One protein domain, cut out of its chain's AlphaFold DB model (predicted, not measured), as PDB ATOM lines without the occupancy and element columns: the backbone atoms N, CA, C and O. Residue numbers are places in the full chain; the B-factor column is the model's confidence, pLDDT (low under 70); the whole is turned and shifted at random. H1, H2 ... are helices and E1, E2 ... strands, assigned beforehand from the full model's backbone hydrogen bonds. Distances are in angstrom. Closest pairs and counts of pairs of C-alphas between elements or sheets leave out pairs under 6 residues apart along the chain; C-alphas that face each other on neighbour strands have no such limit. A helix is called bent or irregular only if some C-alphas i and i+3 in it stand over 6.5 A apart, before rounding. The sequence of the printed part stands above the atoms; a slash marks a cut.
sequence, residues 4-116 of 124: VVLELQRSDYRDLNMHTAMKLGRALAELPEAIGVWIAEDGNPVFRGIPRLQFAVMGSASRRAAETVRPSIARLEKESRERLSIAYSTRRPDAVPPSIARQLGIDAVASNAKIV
ATOM      1  N   VAL A   4      50.036 -39.149  38.117       80.88
ATOM      2  CA  VAL A   4      49.454 -38.250  39.103       80.88
ATOM      3  C   VAL A   4      48.513 -37.310  38.374       80.88
ATOM      4  O   VAL A   4      48.889 -36.706  37.372       80.88
ATOM      5  N   VAL A   5      47.317 -37.137  38.929       82.00
ATOM      6  CA  VAL A   5      46.405 -36.063  38.537       82.00
ATOM      7  C   VAL A   5      46.682 -34.831  39.390       82.00
ATOM      8  O   VAL A   5      46.669 -34.897  40.622       82.00
ATOM      9  N   LEU A   6      46.920 -33.710  38.723       84.44
ATOM     10  CA  LEU A   6      47.060 -32.386  39.312       84.44
ATOM     11  C   LEU A   6      45.891 -31.508  38.868       84.44
ATOM     12  O   LEU A   6      45.291 -31.734  37.818       84.44
ATOM     13  N   GLU A   7      45.577 -30.493  39.664       85.31
ATOM     14  CA  GLU A   7      44.560 -29.503  39.332       85.31
ATOM     15  C   GLU A   7      45.181 -28.115  39.226       85.31
ATOM     16  O   GLU A   7      45.944 -27.695  40.096       85.31
ATOM     17  N   LEU A   8      44.834 -27.398  38.160       85.19
ATOM     18  CA  LEU A   8      45.167 -25.996  37.986       85.19
ATOM     19  C   LEU A   8      44.015 -25.137  38.518       85.19
ATOM     20  O   LEU A   8      42.876 -25.254  38.069       85.19
ATOM     21  N   GLN A   9      44.330 -24.252  39.457       80.44
ATOM     22  CA  GLN A   9      43.397 -23.300  40.058       80.44
ATOM     23  C   GLN A   9      43.916 -21.871  39.880       80.44
ATOM     24  O   GLN A   9      45.101 -21.668  39.601       80.44
ATOM     25  N   ARG A  10      43.054 -20.866  40.069       70.94
ATOM     26  CA  ARG A  10      43.507 -19.477  40.224       70.94
ATOM     27  C   ARG A  10      43.895 -19.220  41.679       70.94
ATOM     28  O   ARG A  10      43.269 -19.743  42.593       70.94
ATOM     29  N   SER A  11      44.950 -18.436  41.894       65.88
ATOM     30  CA  SER A  11      45.537 -18.227  43.232       65.88
ATOM     31  C   SER A  11      44.711 -17.294  44.133       65.88
ATOM     32  O   SER A  11      44.834 -17.337  45.353       65.88
ATOM     33  N   ASP A  12      43.890 -16.434  43.529       61.69
ATOM     34  CA  ASP A  12      42.769 -15.734  44.167       61.69
ATOM     35  C   ASP A  12      41.559 -16.655  43.981       61.69
ATOM     36  O   ASP A  12      41.301 -17.033  42.842       61.69
ATOM     37  N   TYR A  13      40.852 -17.013  45.059       52.06
ATOM     38  CA  TYR A  13      39.688 -17.919  45.144       52.06
ATOM     39  C   TYR A  13      38.548 -17.689  44.127       52.06
ATOM     40  O   TYR A  13      37.524 -18.360  44.184       52.06
ATOM     41  N   ARG A  14      38.683 -16.738  43.202       60.62
ATOM     42  CA  ARG A  14      37.863 -16.640  42.000       60.62
ATOM     43  C   ARG A  14      38.096 -17.850  41.118       60.62
ATOM     44  O   ARG A  14      39.132 -17.997  40.474       60.62
ATOM     45  N   ASP A  15      37.066 -18.654  41.029       64.19
ATOM     46  CA  ASP A  15      37.000 -19.803  40.156       64.19
ATOM     47  C   ASP A  15      37.329 -19.483  38.689       64.19
ATOM     48  O   ASP A  15      37.113 -18.374  38.183       64.19
ATOM     49  N   LEU A  16      37.878 -20.477  37.985       75.00
ATOM     50  CA  LEU A  16      38.016 -20.417  36.531       75.00
ATOM     51  C   LEU A  16      36.615 -20.315  35.917       75.00
ATOM     52  O   LEU A  16      35.702 -21.001  36.353       75.00
ATOM     53  N   ASN A  17      36.432 -19.505  34.875       80.19
ATOM     54  CA  ASN A  17      35.257 -19.637  34.011       80.19
ATOM     55  C   ASN A  17      35.571 -20.616  32.866       80.19
ATOM     56  O   ASN A  17      36.738 -20.898  32.586       80.19
ATOM     57  N   MET A  18      34.542 -21.125  32.180       81.62
ATOM     58  CA  MET A  18      34.721 -22.148  31.137       81.62
ATOM     59  C   MET A  18      35.617 -21.668  29.986       81.62
ATOM     60  O   MET A  18      36.430 -22.432  29.477       81.62
ATOM     61  N   HIS A  19      35.526 -20.392  29.603       83.38
ATOM     62  CA  HIS A  19      36.367 -19.829  28.548       83.38
ATOM     63  C   HIS A  19      37.856 -19.841  28.939       83.38
ATOM     64  O   HIS A  19      38.692 -20.347  28.188       83.38
ATOM     65  N   THR A  20      38.190 -19.350  30.135       83.38
ATOM     66  CA  THR A  20      39.560 -19.355  30.665       83.38
ATOM     67  C   THR A  20      40.061 -20.781  30.899       83.38
ATOM     68  O   THR A  20      41.197 -21.083  30.539       83.38
ATOM     69  N   ALA A  21      39.223 -21.680  31.426       83.94
ATOM     70  CA  ALA A  21      39.569 -23.087  31.621       83.94
ATOM     71  C   ALA A  21      39.892 -23.788  30.292       83.94
ATOM     72  O   ALA A  21      40.884 -24.504  30.206       83.94
ATOM     73  N   MET A  22      39.120 -23.530  29.232       84.38
ATOM     74  CA  MET A  22      39.398 -24.059  27.893       84.38
ATOM     75  C   MET A  22      40.704 -23.500  27.318       84.38
ATOM     76  O   MET A  22      41.512 -24.254  26.781       84.38
ATOM     77  N   LYS A  23      40.942 -22.187  27.447       86.56
ATOM     78  CA  LYS A  23      42.185 -21.547  26.988       86.56
ATOM     79  C   LYS A  23      43.410 -22.133  27.697       86.56
ATOM     80  O   LYS A  23      44.348 -22.566  27.034       86.56
ATOM     81  N   LEU A  24      43.388 -22.169  29.030       87.75
ATOM     82  CA  LEU A  24      44.471 -22.734  29.836       87.75
ATOM     83  C   LEU A  24      44.616 -24.237  29.606       87.75
ATOM     84  O   LEU A  24      45.734 -24.729  29.570       87.75
ATOM     85  N   GLY A  25      43.517 -24.960  29.388       88.25
ATOM     86  CA  GLY A  25      43.545 -26.389  29.089       88.25
ATOM     87  C   GLY A  25      44.274 -26.714  27.787       88.25
ATOM     88  O   GLY A  25      45.045 -27.668  27.749       88.25
ATOM     89  N   ARG A  26      44.111 -25.889  26.742       87.69
ATOM     90  CA  ARG A  26      44.888 -26.032  25.496       87.69
ATOM     91  C   ARG A  26      46.374 -25.801  25.738       87.69
ATOM     92  O   ARG A  26      47.183 -26.627  25.341       87.69
ATOM     93  N   ALA A  27      46.715 -24.734  26.453       88.69
ATOM     94  CA  ALA A  27      48.105 -24.414  26.754       88.69
ATOM     95  C   ALA A  27      48.769 -25.461  27.673       88.69
ATOM     96  O   ALA A  27      49.930 -25.805  27.489       88.69
ATOM     97  N   LEU A  28      48.023 -26.031  28.626       89.00
ATOM     98  CA  LEU A  28      48.476 -27.178  29.416       89.00
ATOM     99  C   LEU A  28      48.726 -28.406  28.536       89.00
ATOM    100  O   LEU A  28      49.697 -29.117  28.763       89.00
ATOM    101  N   ALA A  29      47.877 -28.665  27.538       86.75
ATOM    102  CA  ALA A  29      48.032 -29.815  26.646       86.75
ATOM    103  C   ALA A  29      49.279 -29.705  25.746       86.75
ATOM    104  O   ALA A  29      49.829 -30.720  25.309       86.75
ATOM    105  N   GLU A  30      49.755 -28.484  25.502       86.50
ATOM    106  CA  GLU A  30      51.005 -28.208  24.787       86.50
ATOM    107  C   GLU A  30      52.252 -28.452  25.650       86.50
ATOM    108  O   GLU A  30      53.358 -28.553  25.115       86.50
ATOM    109  N   LEU A  31      52.106 -28.607  26.973       87.44
ATOM    110  CA  LEU A  31      53.234 -28.909  27.847       87.44
ATOM    111  C   LEU A  31      53.785 -30.324  27.576       87.44
ATOM    112  O   LEU A  31      53.012 -31.273  27.390       87.44
ATOM    113  N   PRO A  32      55.118 -30.502  27.569       86.19
ATOM    114  CA  PRO A  32      55.733 -31.815  27.385       86.19
ATOM    115  C   PRO A  32      55.466 -32.766  28.559       86.19
ATOM    116  O   PRO A  32      55.406 -33.975  28.361       86.19
ATOM    117  N   GLU A  33      55.270 -32.240  29.768       88.00
ATOM    118  CA  GLU A  33      55.004 -33.026  30.976       88.00
ATOM    119  C   GLU A  33      53.550 -33.514  31.058       88.00
ATOM    120  O   GLU A  33      53.259 -34.472  31.779       88.00
ATOM    121  N   ALA A  34      52.635 -32.849  30.344       86.81
ATOM    122  CA  ALA A  34      51.214 -33.160  30.353       86.81
ATOM    123  C   ALA A  34      50.896 -34.334  29.419       86.81
ATOM    124  O   ALA A  34      51.153 -34.302  28.213       86.81
ATOM    125  N   ILE A  35      50.281 -35.362  29.999       84.25
ATOM    126  CA  ILE A  35      49.878 -36.593  29.311       84.25
ATOM    127  C   ILE A  35      48.413 -36.499  28.879       84.25
ATOM    128  O   ILE A  35      48.048 -36.926  27.789       84.25
ATOM    129  N   GLY A  36      47.568 -35.899  29.717       82.06
ATOM    130  CA  GLY A  36      46.162 -35.652  29.415       82.06
ATOM    131  C   GLY A  36      45.649 -34.455  30.197       82.06
ATOM    132  O   GLY A  36      46.119 -34.204  31.303       82.06
ATOM    133  N   VAL A  37      44.699 -33.720  29.627       85.88
ATOM    134  CA  VAL A  37      44.084 -32.537  30.240       85.88
ATOM    135  C   VAL A  37      42.570 -32.654  30.096       85.88
ATOM    136  O   VAL A  37      42.059 -33.088  29.068       85.88
ATOM    137  N   TRP A  38      41.818 -32.313  31.133       84.44
ATOM    138  CA  TRP A  38      40.361 -32.310  31.073       84.44
ATOM    139  C   TRP A  38      39.782 -31.287  32.037       84.44
ATOM    140  O   TRP A  38      40.404 -30.897  33.021       84.44
ATOM    141  N   ILE A  39      38.562 -30.854  31.746       81.62
ATOM    142  CA  ILE A  39      37.761 -30.063  32.673       81.62
ATOM    143  C   ILE A  39      36.786 -31.031  33.331       81.62
ATOM    144  O   ILE A  39      35.993 -31.672  32.635       81.62
ATOM    145  N   ALA A  40      36.901 -31.182  34.647       74.44
ATOM    146  CA  ALA A  40      36.049 -32.053  35.437       74.44
ATOM    147  C   ALA A  40      34.774 -31.317  35.867       74.44
ATOM    148  O   ALA A  40      34.834 -30.246  36.470       74.44
ATOM    149  N   GLU A  41      33.626 -31.934  35.593       67.12
ATOM    150  CA  GLU A  41      32.344 -31.628  36.229       67.12
ATOM    151  C   GLU A  41      32.026 -32.768  37.200       67.12
ATOM    152  O   GLU A  41      31.324 -33.718  36.862       67.12
ATOM    153  N   ASP A  42      32.610 -32.737  38.397       59.22
ATOM    154  CA  ASP A  42      32.512 -33.829  39.375       59.22
ATOM    155  C   ASP A  42      31.295 -33.718  40.307       59.22
ATOM    156  O   ASP A  42      31.174 -34.465  41.277       59.22
ATOM    157  N   GLY A  43      30.380 -32.786  40.018       47.41
ATOM    158  CA  GLY A  43      29.173 -32.574  40.811       47.41
ATOM    159  C   GLY A  43      29.457 -32.157  42.256       47.41
ATOM    160  O   GLY A  43      28.535 -32.195  43.072       47.41
ATOM    161  N   ASN A  44      30.695 -31.763  42.588       55.47
ATOM    162  CA  ASN A  44      31.024 -31.277  43.916       55.47
ATOM    163  C   ASN A  44      30.205 -29.999  44.181       55.47
ATOM    164  O   ASN A  44      30.386 -29.006  43.474       55.47
ATOM    165  N   PRO A  45      29.300 -29.997  45.177       53.69
ATOM    166  CA  PRO A  45      28.406 -28.869  45.415       53.69
ATOM    167  C   PRO A  45      29.159 -27.593  45.806       53.69
ATOM    168  O   PRO A  45      28.640 -26.505  45.567       53.69
ATOM    169  N   VAL A  46      30.385 -27.714  46.335       59.50
ATOM    170  CA  VAL A  46      31.280 -26.575  46.606       59.50
ATOM    171  C   VAL A  46      31.700 -25.877  45.309       59.50
ATOM    172  O   VAL A  46      31.846 -24.663  45.292       59.50
ATOM    173  N   PHE A  47      31.833 -26.629  44.213       59.81
ATOM    174  CA  PHE A  47      32.290 -26.146  42.907       59.81
ATOM    175  C   PHE A  47      31.159 -26.109  41.866       59.81
ATOM    176  O   PHE A  47      31.387 -26.247  40.664       59.81
ATOM    177  N   ARG A  48      29.898 -25.967  42.294       62.50
ATOM    178  CA  ARG A  48      28.753 -26.000  41.376       62.50
ATOM    179  C   ARG A  48      28.845 -24.856  40.354       62.50
ATOM    180  O   ARG A  48      28.715 -23.693  40.712       62.50
ATOM    181  N   GLY A  49      29.020 -25.202  39.076       66.44
ATOM    182  CA  GLY A  49      29.173 -24.233  37.980       66.44
ATOM    183  C   GLY A  49      30.607 -23.739  37.760       66.44
ATOM    184  O   GLY A  49      30.831 -22.882  36.906       66.44
ATOM    185  N   ILE A  50      31.570 -24.295  38.494       74.38
ATOM    186  CA  ILE A  50      32.982 -23.930  38.446       74.38
ATOM    187  C   ILE A  50      33.760 -25.037  37.719       74.38
ATOM    188  O   ILE A  50      33.860 -26.152  38.236       74.38
ATOM    189  N   PRO A  51      34.319 -24.777  36.527       77.12
ATOM    190  CA  PRO A  51      35.178 -25.734  35.843       77.12
ATOM    191  C   PRO A  51      36.466 -25.996  36.628       77.12
ATOM    192  O   PRO A  51      37.236 -25.080  36.923       77.12
ATOM    193  N   ARG A  52      36.744 -27.277  36.882       78.69
ATOM    194  CA  ARG A  52      37.998 -27.738  37.485       78.69
ATOM    195  C   ARG A  52      38.935 -28.245  36.401       78.69
ATOM    196  O   ARG A  52      38.682 -29.288  35.803       78.69
ATOM    197  N   LEU A  53      40.004 -27.503  36.125       83.56
ATOM    198  CA  LEU A  53      40.976 -27.875  35.100       83.56
ATOM    199  C   LEU A  53      42.006 -28.849  35.677       83.56
ATOM    200  O   LEU A  53      42.831 -28.476  36.505       83.56
ATOM    201  N   GLN A  54      41.959 -30.096  35.232       85.00
ATOM    202  CA  GLN A  54      42.800 -31.185  35.712       85.00
ATOM    203  C   GLN A  54      43.721 -31.686  34.609       85.00
ATOM    204  O   GLN A  54      43.386 -31.632  33.425       85.00
ATOM    205  N   PHE A  55      44.893 -32.173  34.997       85.00
ATOM    206  CA  PHE A  55      45.857 -32.729  34.063       85.00
ATOM    207  C   PHE A  55      46.662 -33.866  34.693       85.00
ATOM    208  O   PHE A  55      46.983 -33.845  35.881       85.00
ATOM    209  N   ALA A  56      46.970 -34.875  33.885       84.44
ATOM    210  CA  ALA A  56      47.776 -36.024  34.265       84.44
ATOM    211  C   ALA A  56      49.237 -35.808  33.869       84.44
ATOM    212  O   ALA A  56      49.524 -35.391  32.745       84.44
ATOM    213  N   VAL A  57      50.149 -36.153  34.773       85.81
ATOM    214  CA  VAL A  57      51.599 -36.135  34.550       85.81
ATOM    215  C   VAL A  57      52.244 -37.397  35.110       85.81
ATOM    216  O   VAL A  57      51.661 -38.098  35.943       85.81
ATOM    217  N   MET A  58      53.470 -37.680  34.678       84.00
ATOM    218  CA  MET A  58      54.275 -38.755  35.253       84.00
ATOM    219  C   MET A  58      54.680 -38.415  36.687       84.00
ATOM    220  O   MET A  58      55.208 -37.335  36.952       84.00
ATOM    221  N   GLY A  59      54.499 -39.349  37.618       80.75
ATOM    222  CA  GLY A  59      54.972 -39.149  38.983       80.75
ATOM    223  C   GLY A  59      54.603 -40.273  39.938       80.75
ATOM    224  O   GLY A  59      53.597 -40.951  39.774       80.75
ATOM    225  N   SER A  60      55.421 -40.465  40.972       76.62
ATOM    226  CA  SER A  60      55.142 -41.418  42.055       76.62
ATOM    227  C   SER A  60      54.410 -40.796  43.247       76.62
ATOM    228  O   SER A  60      53.873 -41.524  44.075       76.62
ATOM    229  N   ALA A  61      54.400 -39.464  43.355       82.19
ATOM    230  CA  ALA A  61      53.738 -38.730  44.427       82.19
ATOM    231  C   ALA A  61      53.314 -37.338  43.951       82.19
ATOM    232  O   ALA A  61      54.086 -36.654  43.271       82.19
ATOM    233  N   SER A  62      52.130 -36.883  44.373       80.81
ATOM    234  CA  SER A  62      51.530 -35.655  43.839       80.81
ATOM    235  C   SER A  62      52.363 -34.403  44.080       80.81
ATOM    236  O   SER A  62      52.491 -33.563  43.198       80.81
ATOM    237  N   ARG A  63      53.006 -34.310  45.249       83.38
ATOM    238  CA  ARG A  63      53.870 -33.174  45.586       83.38
ATOM    239  C   ARG A  63      55.095 -33.077  44.674       83.38
ATOM    240  O   ARG A  63      55.384 -31.998  44.173       83.38
ATOM    241  N   ARG A  64      55.784 -34.199  44.433       84.50
ATOM    242  CA  ARG A  64      56.963 -34.230  43.549       84.50
ATOM    243  C   ARG A  64      56.576 -33.920  42.107       84.50
ATOM    244  O   ARG A  64      57.235 -33.116  41.467       84.50
ATOM    245  N   ALA A  65      55.473 -34.498  41.631       86.31
ATOM    246  CA  ALA A  65      54.933 -34.198  40.308       86.31
ATOM    247  C   ALA A  65      54.604 -32.700  40.148       86.31
ATOM    248  O   ALA A  65      54.968 -32.089  39.148       86.31
ATOM    249  N   ALA A  66      53.982 -32.080  41.157       87.06
ATOM    250  CA  ALA A  66      53.701 -30.646  41.146       87.06
ATOM    251  C   ALA A  66      54.982 -29.794  41.115       87.06
ATOM    252  O   ALA A  66      55.034 -28.798  40.397       87.06
ATOM    253  N   GLU A  67      56.023 -30.180  41.859       88.56
ATOM    254  CA  GLU A  67      57.328 -29.507  41.831       88.56
ATOM    255  C   GLU A  67      57.982 -29.585  40.445       88.56
ATOM    256  O   GLU A  67      58.517 -28.581  39.979       88.56
ATOM    257  N   THR A  68      57.874 -30.727  39.757       88.19
ATOM    258  CA  THR A  68      58.389 -30.903  38.391       88.19
ATOM    259  C   THR A  68      57.705 -29.982  37.382       88.19
ATOM    260  O   THR A  68      58.383 -29.392  36.550       88.19
ATOM    261  N   VAL A  69      56.382 -29.815  37.463       89.50
ATOM    262  CA  VAL A  69      55.611 -29.033  36.472       89.50
ATOM    263  C   VAL A  69      55.550 -27.539  36.828       89.50
ATOM    264  O   VAL A  69      55.217 -26.700  35.991       89.50
ATOM    265  N   ARG A  70      55.904 -27.161  38.064       90.62
ATOM    266  CA  ARG A  70      55.842 -25.775  38.560       90.62
ATOM    267  C   ARG A  70      56.540 -24.743  37.655       90.62
ATOM    268  O   ARG A  70      55.939 -23.685  37.463       90.62
ATOM    269  N   PRO A  71      57.732 -24.985  37.073       92.38
ATOM    270  CA  PRO A  71      58.350 -24.038  36.140       92.38
ATOM    271  C   PRO A  71      57.488 -23.776  34.896       92.38
ATOM    272  O   PRO A  71      57.316 -22.623  34.495       92.38
ATOM    273  N   SER A  72      56.890 -24.827  34.333       91.88
ATOM    274  CA  SER A  72      56.005 -24.753  33.167       91.88
ATOM    275  C   SER A  72      54.705 -24.005  33.485       91.88
ATOM    276  O   SER A  72      54.277 -23.159  32.699       91.88
ATOM    277  N   ILE A  73      54.137 -24.206  34.681       90.81
ATOM    278  CA  ILE A  73      52.983 -23.419  35.150       90.81
ATOM    279  C   ILE A  73      53.346 -21.948  35.373       90.81
ATOM    280  O   ILE A  73      52.584 -21.071  34.979       90.81
ATOM    281  N   ALA A  74      54.515 -21.650  35.946       90.88
ATOM    282  CA  ALA A  74      54.960 -20.270  36.147       90.88
ATOM    283  C   ALA A  74      55.166 -19.523  34.817       90.88
ATOM    284  O   ALA A  74      54.904 -18.321  34.727       90.88
ATOM    285  N   ARG A  75      55.617 -20.225  33.770       91.62
ATOM    286  CA  ARG A  75      55.666 -19.679  32.409       91.62
ATOM    287  C   ARG A  75      54.256 -19.413  31.872       91.62
ATOM    288  O   ARG A  75      53.992 -18.302  31.417       91.62
ATOM    289  N   LEU A  76      53.351 -20.384  32.002       89.94
ATOM    290  CA  LEU A  76      51.963 -20.254  31.561       89.94
ATOM    291  C   LEU A  76      51.231 -19.094  32.257       89.94
ATOM    292  O   LEU A  76      50.480 -18.365  31.613       89.94
ATOM    293  N   GLU A  77      51.466 -18.879  33.551       90.25
ATOM    294  CA  GLU A  77      50.937 -17.738  34.313       90.25
ATOM    295  C   GLU A  77      51.355 -16.401  33.680       90.25
ATOM    296  O   GLU A  77      50.513 -15.533  33.436       90.25
ATOM    297  N   LYS A  78      52.635 -16.253  33.315       89.19
ATOM    298  CA  LYS A  78      53.139 -15.036  32.656       89.19
ATOM    299  C   LYS A  78      52.516 -14.817  31.276       89.19
ATOM    300  O   LYS A  78      52.137 -13.694  30.951       89.19
ATOM    301  N   GLU A  79      52.407 -15.873  30.474       89.44
ATOM    302  CA  GLU A  79      51.877 -15.814  29.103       89.44
ATOM    303  C   GLU A  79      50.367 -15.550  29.076       89.44
ATOM    304  O   GLU A  79      49.869 -14.753  28.279       89.44
ATOM    305  N   SER A  80      49.628 -16.192  29.980       84.81
ATOM    306  CA  SER A  80      48.174 -16.054  30.080       84.81
ATOM    307  C   SER A  80      47.731 -14.787  30.812       84.81
ATOM    308  O   SER A  80      46.588 -14.369  30.618       84.81
ATOM    309  N   ARG A  81      48.628 -14.165  31.596       86.38
ATOM    310  CA  ARG A  81      48.342 -13.076  32.551       86.38
ATOM    311  C   ARG A  81      47.323 -13.479  33.625       86.38
ATOM    312  O   ARG A  81      46.627 -12.627  34.173       86.38
ATOM    313  N   GLU A  82      47.244 -14.771  33.925       84.56
ATOM    314  CA  GLU A  82      46.407 -15.335  34.982       84.56
ATOM    315  C   GLU A  82      47.283 -15.725  36.170       84.56
ATOM    316  O   GLU A  82      48.354 -16.286  35.976       84.56
ATOM    317  N   ARG A  83      46.833 -15.480  37.404       85.19
ATOM    318  CA  ARG A  83      47.511 -16.007  38.599       85.19
ATOM    319  C   ARG A  83      47.127 -17.464  38.787       85.19
ATOM    320  O   ARG A  83      45.948 -17.731  39.026       85.19
ATOM    321  N   LEU A  84      48.088 -18.374  38.685       84.44
ATOM    322  CA  LEU A  84      47.852 -19.812  38.676       84.44
ATOM    323  C   LEU A  84      48.462 -20.483  39.909       84.44
ATOM    324  O   LEU A  84      49.514 -20.109  40.421       84.44
ATOM    325  N   SER A  85      47.796 -21.529  40.378       83.19
ATOM    326  CA  SER A  85      48.263 -22.392  41.453       83.19
ATOM    327  C   SER A  85      48.001 -23.846  41.092       83.19
ATOM    328  O   SER A  85      47.053 -24.162  40.374       83.19
ATOM    329  N   ILE A  86      48.847 -24.737  41.603       81.88
ATOM    330  CA  ILE A  86      48.646 -26.180  41.483       81.88
ATOM    331  C   ILE A  86      48.048 -26.669  42.797       81.88
ATOM    332  O   ILE A  86      48.723 -26.663  43.830       81.88
ATOM    333  N   ALA A  87      46.805 -27.129  42.746       76.25
ATOM    334  CA  ALA A  87      46.212 -27.899  43.819       76.25
ATOM    335  C   ALA A  87      46.480 -29.387  43.579       76.25
ATOM    336  O   ALA A  87      46.354 -29.907  42.470       76.25
ATOM    337  N   TYR A  88      46.850 -30.090  44.641       66.75
ATOM    338  CA  TYR A  88      46.964 -31.540  44.623       66.75
ATOM    339  C   TYR A  88      46.218 -32.099  45.831       66.75
ATOM    340  O   TYR A  88      46.539 -31.802  46.982       66.75
ATOM    341  N   SER A  89      45.181 -32.896  45.571       52.97
ATOM    342  CA  SER A  89      44.451 -33.590  46.629       52.97
ATOM    343  C   SER A  89      45.301 -34.751  47.132       52.97
ATOM    344  O   SER A  89      45.588 -35.693  46.399       52.97
ATOM    345  N   THR A  90      45.710 -34.696  48.399       45.72
ATOM    346  CA  THR A  90      46.397 -35.802  49.082       45.72
ATOM    347  C   THR A  90      45.438 -36.908  49.528       45.72
ATOM    348  O   THR A  90      45.896 -37.973  49.930       45.72
ATOM    349  N   ARG A  91      44.115 -36.673  49.487       39.69
ATOM    350  CA  ARG A  91      43.104 -37.567  50.083       39.69
ATOM    351  C   ARG A  91      42.346 -38.466  49.113       39.69
ATOM    352  O   ARG A  91      41.545 -39.264  49.582       39.69
ATOM    353  N   ARG A  92      42.594 -38.351  47.811       45.97
ATOM    354  CA  ARG A  92      42.233 -39.305  46.747       45.97
ATOM    355  C   ARG A  92      42.616 -38.635  45.425       45.97
ATOM    356  O   ARG A  92      42.059 -37.571  45.135       45.97
ATOM    357  N   PRO A  93      43.575 -39.179  44.666       46.06
ATOM    358  CA  PRO A  93      43.714 -38.862  43.256       46.06
ATOM    359  C   PRO A  93      42.600 -39.632  42.506       46.06
ATOM    360  O   PRO A  93      41.655 -40.109  43.118       46.06
ATOM    361  N   ASP A  94      42.672 -39.799  41.197       49.94
ATOM    362  CA  ASP A  94      41.955 -40.885  40.498       49.94
ATOM    363  C   ASP A  94      40.507 -40.645  40.068       49.94
ATOM    364  O   ASP A  94      39.945 -41.534  39.438       49.94
ATOM    365  N   ALA A  95      39.908 -39.467  40.266       57.97
ATOM    366  CA  ALA A  95      38.688 -39.120  39.524       57.97
ATOM    367  C   ALA A  95      39.034 -38.768  38.063       57.97
ATOM    368  O   ALA A  95      38.737 -37.679  37.577       57.97
ATOM    369  N   VAL A  96      39.711 -39.684  37.369       65.00
ATOM    370  CA  VAL A  96      39.933 -39.600  35.931       65.00
ATOM    371  C   VAL A  96      38.673 -40.135  35.265       65.00
ATOM    372  O   VAL A  96      38.239 -41.248  35.574       65.00
ATOM    373  N   PRO A  97      38.056 -39.375  34.355       67.56
ATOM    374  CA  PRO A  97      36.869 -39.856  33.679       67.56
ATOM    375  C   PRO A  97      37.149 -41.174  32.927       67.56
ATOM    376  O   PRO A  97      38.204 -41.288  32.298       67.56
ATOM    377  N   PRO A  98      36.235 -42.164  32.926       71.06
ATOM    378  CA  PRO A  98      36.532 -43.514  32.429       71.06
ATOM    379  C   PRO A  98      37.061 -43.593  30.990       71.06
ATOM    380  O   PRO A  98      37.881 -44.455  30.681       71.06
ATOM    381  N   SER A  99      36.625 -42.703  30.091       70.00
ATOM    382  CA  SER A  99      37.151 -42.673  28.719       70.00
ATOM    383  C   SER A  99      38.589 -42.149  28.651       70.00
ATOM    384  O   SER A  99      39.364 -42.647  27.839       70.00
ATOM    385  N   ILE A 100      38.963 -41.214  29.528       72.50
ATOM    386  CA  ILE A 100      40.335 -40.716  29.674       72.50
ATOM    387  C   ILE A 100      41.200 -41.800  30.312       72.50
ATOM    388  O   ILE A 100      42.272 -42.099  29.803       72.50
ATOM    389  N   ALA A 101      40.707 -42.453  31.365       73.00
ATOM    390  CA  ALA A 101      41.410 -43.550  32.026       73.00
ATOM    391  C   ALA A 101      41.730 -44.687  31.042       73.00
ATOM    392  O   ALA A 101      42.864 -45.156  30.983       73.00
ATOM    393  N   ARG A 102      40.759 -45.051  30.189       74.56
ATOM    394  CA  ARG A 102      40.943 -46.038  29.116       74.56
ATOM    395  C   ARG A 102      41.990 -45.602  28.089       74.56
ATOM    396  O   ARG A 102      42.803 -46.423  27.690       74.56
ATOM    397  N   GLN A 103      41.973 -44.339  27.661       72.88
ATOM    398  CA  GLN A 103      42.963 -43.814  26.710       72.88
ATOM    399  C   GLN A 103      44.373 -43.734  27.307       72.88
ATOM    400  O   GLN A 103      45.347 -43.949  26.595       72.88
ATOM    401  N   LEU A 104      44.477 -43.452  28.605       71.25
ATOM    402  CA  LEU A 104      45.741 -43.387  29.335       71.25
ATOM    403  C   LEU A 104      46.230 -44.758  29.832       71.25
ATOM    404  O   LEU A 104      47.342 -44.846  30.347       71.25
ATOM    405  N   GLY A 105      45.420 -45.815  29.699       68.88
ATOM    406  CA  GLY A 105      45.755 -47.159  30.174       68.88
ATOM    407  C   GLY A 105      45.932 -47.248  31.692       68.88
ATOM    408  O   GLY A 105      46.797 -47.988  32.157       68.88
ATOM    409  N   ILE A 106      45.161 -46.473  32.463       66.38
ATOM    410  CA  ILE A 106      45.230 -46.459  33.931       66.38
ATOM    411  C   ILE A 106      43.965 -47.018  34.576       66.38
ATOM    412  O   ILE A 106      42.848 -46.726  34.143       66.38
ATOM    413  N   ASP A 107      44.154 -47.753  35.669       57.16
ATOM    414  CA  ASP A 107      43.076 -48.119  36.583       57.16
ATOM    415  C   ASP A 107      42.715 -46.897  37.433       57.16
ATOM    416  O   ASP A 107      43.353 -46.597  38.440       57.16
ATOM    417  N   ALA A 108      41.712 -46.145  36.983       55.94
ATOM    418  CA  ALA A 108      41.157 -45.019  37.721       55.94
ATOM    419  C   ALA A 108      39.858 -45.419  38.429       55.94
ATOM    420  O   ALA A 108      39.066 -46.213  37.917       55.94
ATOM    421  N   VAL A 109      39.597 -44.818  39.590       52.50
ATOM    422  CA  VAL A 109      38.305 -44.961  40.264       52.50
ATOM    423  C   VAL A 109      37.263 -44.194  39.451       52.50
ATOM    424  O   VAL A 109      37.364 -42.980  39.288       52.50
ATOM    425  N   ALA A 110      36.252 -44.899  38.936       48.19
ATOM    426  CA  ALA A 110      35.185 -44.287  38.155       48.19
ATOM    427  C   ALA A 110      34.536 -43.135  38.940       48.19
ATOM    428  O   ALA A 110      33.884 -43.337  39.963       48.19
ATOM    429  N   SER A 111      34.729 -41.915  38.449       51.69
ATOM    430  CA  SER A 111      34.010 -40.736  38.913       51.69
ATOM    431  C   SER A 111      32.827 -40.487  37.985       51.69
ATOM    432  O   SER A 111      32.951 -40.646  36.771       51.69
ATOM    433  N   ASN A 112      31.709 -40.003  38.532       46.19
ATOM    434  CA  ASN A 112      30.593 -39.441  37.757       46.19
ATOM    435  C   ASN A 112      30.977 -38.131  37.030       46.19
ATOM    436  O   ASN A 112      30.102 -37.387  36.593       46.19
ATOM    437  N   ALA A 113      32.275 -37.832  36.924       49.72
ATOM    438  CA  ALA A 113      32.814 -36.687  36.226       49.72
ATOM    439  C   ALA A 113      32.361 -36.695  34.765       49.72
ATOM    440  O   ALA A 113      32.755 -37.554  33.968       49.72
ATOM    441  N   LYS A 114      31.558 -35.696  34.404       50.25
ATOM    442  CA  LYS A 114      31.285 -35.404  33.005       50.25
ATOM    443  C   LYS A 114      32.496 -34.687  32.416       50.25
ATOM    444  O   LYS A 114      33.112 -33.821  33.036       50.25
ATOM    445  N   ILE A 115      32.860 -35.124  31.221       55.34
ATOM    446  CA  ILE A 115      34.052 -34.690  30.508       55.34
ATOM    447  C   ILE A 115      33.685 -33.535  29.590       55.34
ATOM    448  O   ILE A 115      32.825 -33.700  28.727       55.34
ATOM    449  N   VAL A 116      34.411 -32.421  29.693       53.81
ATOM    450  CA  VAL A 116      34.337 -31.309  28.720       53.81
ATOM    451  C   VAL A 116      35.665 -31.169  27.933       53.81
ATOM    452  O   VAL A 116      36.089 -30.089  27.557       53.81
TER     453      VAL A 116
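What this domain is: This is residues 4 to 116 of the 124 residues of an uncharacterized protein of Microbacterium azadirachtae (UniProt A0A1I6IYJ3). A strongly twisted sheet of four strands has two helices, H1 and H2, packed over one side: H1 runs along the sheet over E3, and H2, the longest helix, crosses slantwise over E1 with a kink on its way. Beyond them, the small helix H3 only grazes the sheet beside edge strand E2, and in the last stretch, residues 105 to 116, residues 114 to 115 pair with residues 40 to 41 of E2. The printed part has 113 residues with three named helices and four named strands, in the order E1, H1, E2, E3, H2, E4, H3; the sheet runs E2, E3, E1, E4, all antiparallel, and the class is mixed, helices and strands. The whole is compact, with a radius of gyration of the C-alphas of 13.0 A, and its C-alphas span 35 by 30 by 24 A in a rounded outline.

Where its parts are: E1, residues 4 to 10, begins at C-alpha 4 at (49.454, -38.250, 39.103) and is 19.7 A long from first to last C-alpha. H1, residues 18 to 29, is 16.0 A long. E2, residues 34 to 41, is 19.8 A long and is the longest strand by residues. E3, residues 52 to 58, is also 19.8 A long. H2, residues 62 to 80, begins at C-alpha 62 at (51.530, -35.655, 43.839) and measures 24.2 A; it is irregular, with C-alphas 68 and 71 standing 7.2 A apart, and has a kink of 52 degrees near residue 69. E4, residues 84 to 87, is 9.7 A long. H3, residues 98 to 104, is 9.7 A long and ends at C-alpha 104 at (45.741, -43.387, 29.335).

How they stand to each other: In the sheet, E2 and E4 are the edge strands, and E3 and E1 are inner strands. E1 and E4 are antiparallel at 140 degrees between their directions, with N 9 and O 85 within hydrogen-bond range at 2.9 A. E3 and E1 are antiparallel at 142 degrees, with N 6 and O 55 at 2.8 A. E2 and E3 form a hairpin, antiparallel at 154 degrees, with N 38 and O 54 at 2.9 A. H1 and H2 make two layers with the sheet, a layer of helices on one face of it. H1 is on the sheet at a height over the sheet of 8.1 A, over E3 and along the strands at 2 degrees on the local plane; its closest C-alphas to E3 are those of Ala 21 and Leu 53, 6.1 A. H2 is on the sheet at a height over the sheet of 5.4 A, over E1 and slantwise to the strands at 37 degrees on the local plane; its closest C-alphas to E4 are those of Glu 77 and Leu 84, 5.7 A. H1 and H2 are close but not clearly touching, at a steep tilt of 66 degrees, opposite ways, with the C-alphas of Ala 27 and Leu 76 closest at 7.4 A. H3 only grazes the sheet with residues 100 to 104; its closest C-alphas to E2 are those of Ile 100 and Gly 36, 7.7 A. H3 is apart from H1 and from H2. Every O i to N i+4 pair is within hydrogen-bond range in H1 and H3, and 13 of 15 are in H2.

The domain as a whole: The C-alphas farthest apart are those of Arg 81 and Asp 107, 35.7 A. The printed part has no cut. Its links are tight from H1 to E2, E3 to H2 and H2 to E4, short from E1 to H1, E2 to E3 and E4 to H3, and none is long. The mean pLDDT of the printed part is 74.8, and it is under 70 in residues 11 to 15, 41 to 49, 88 to 97 and 105 to 116.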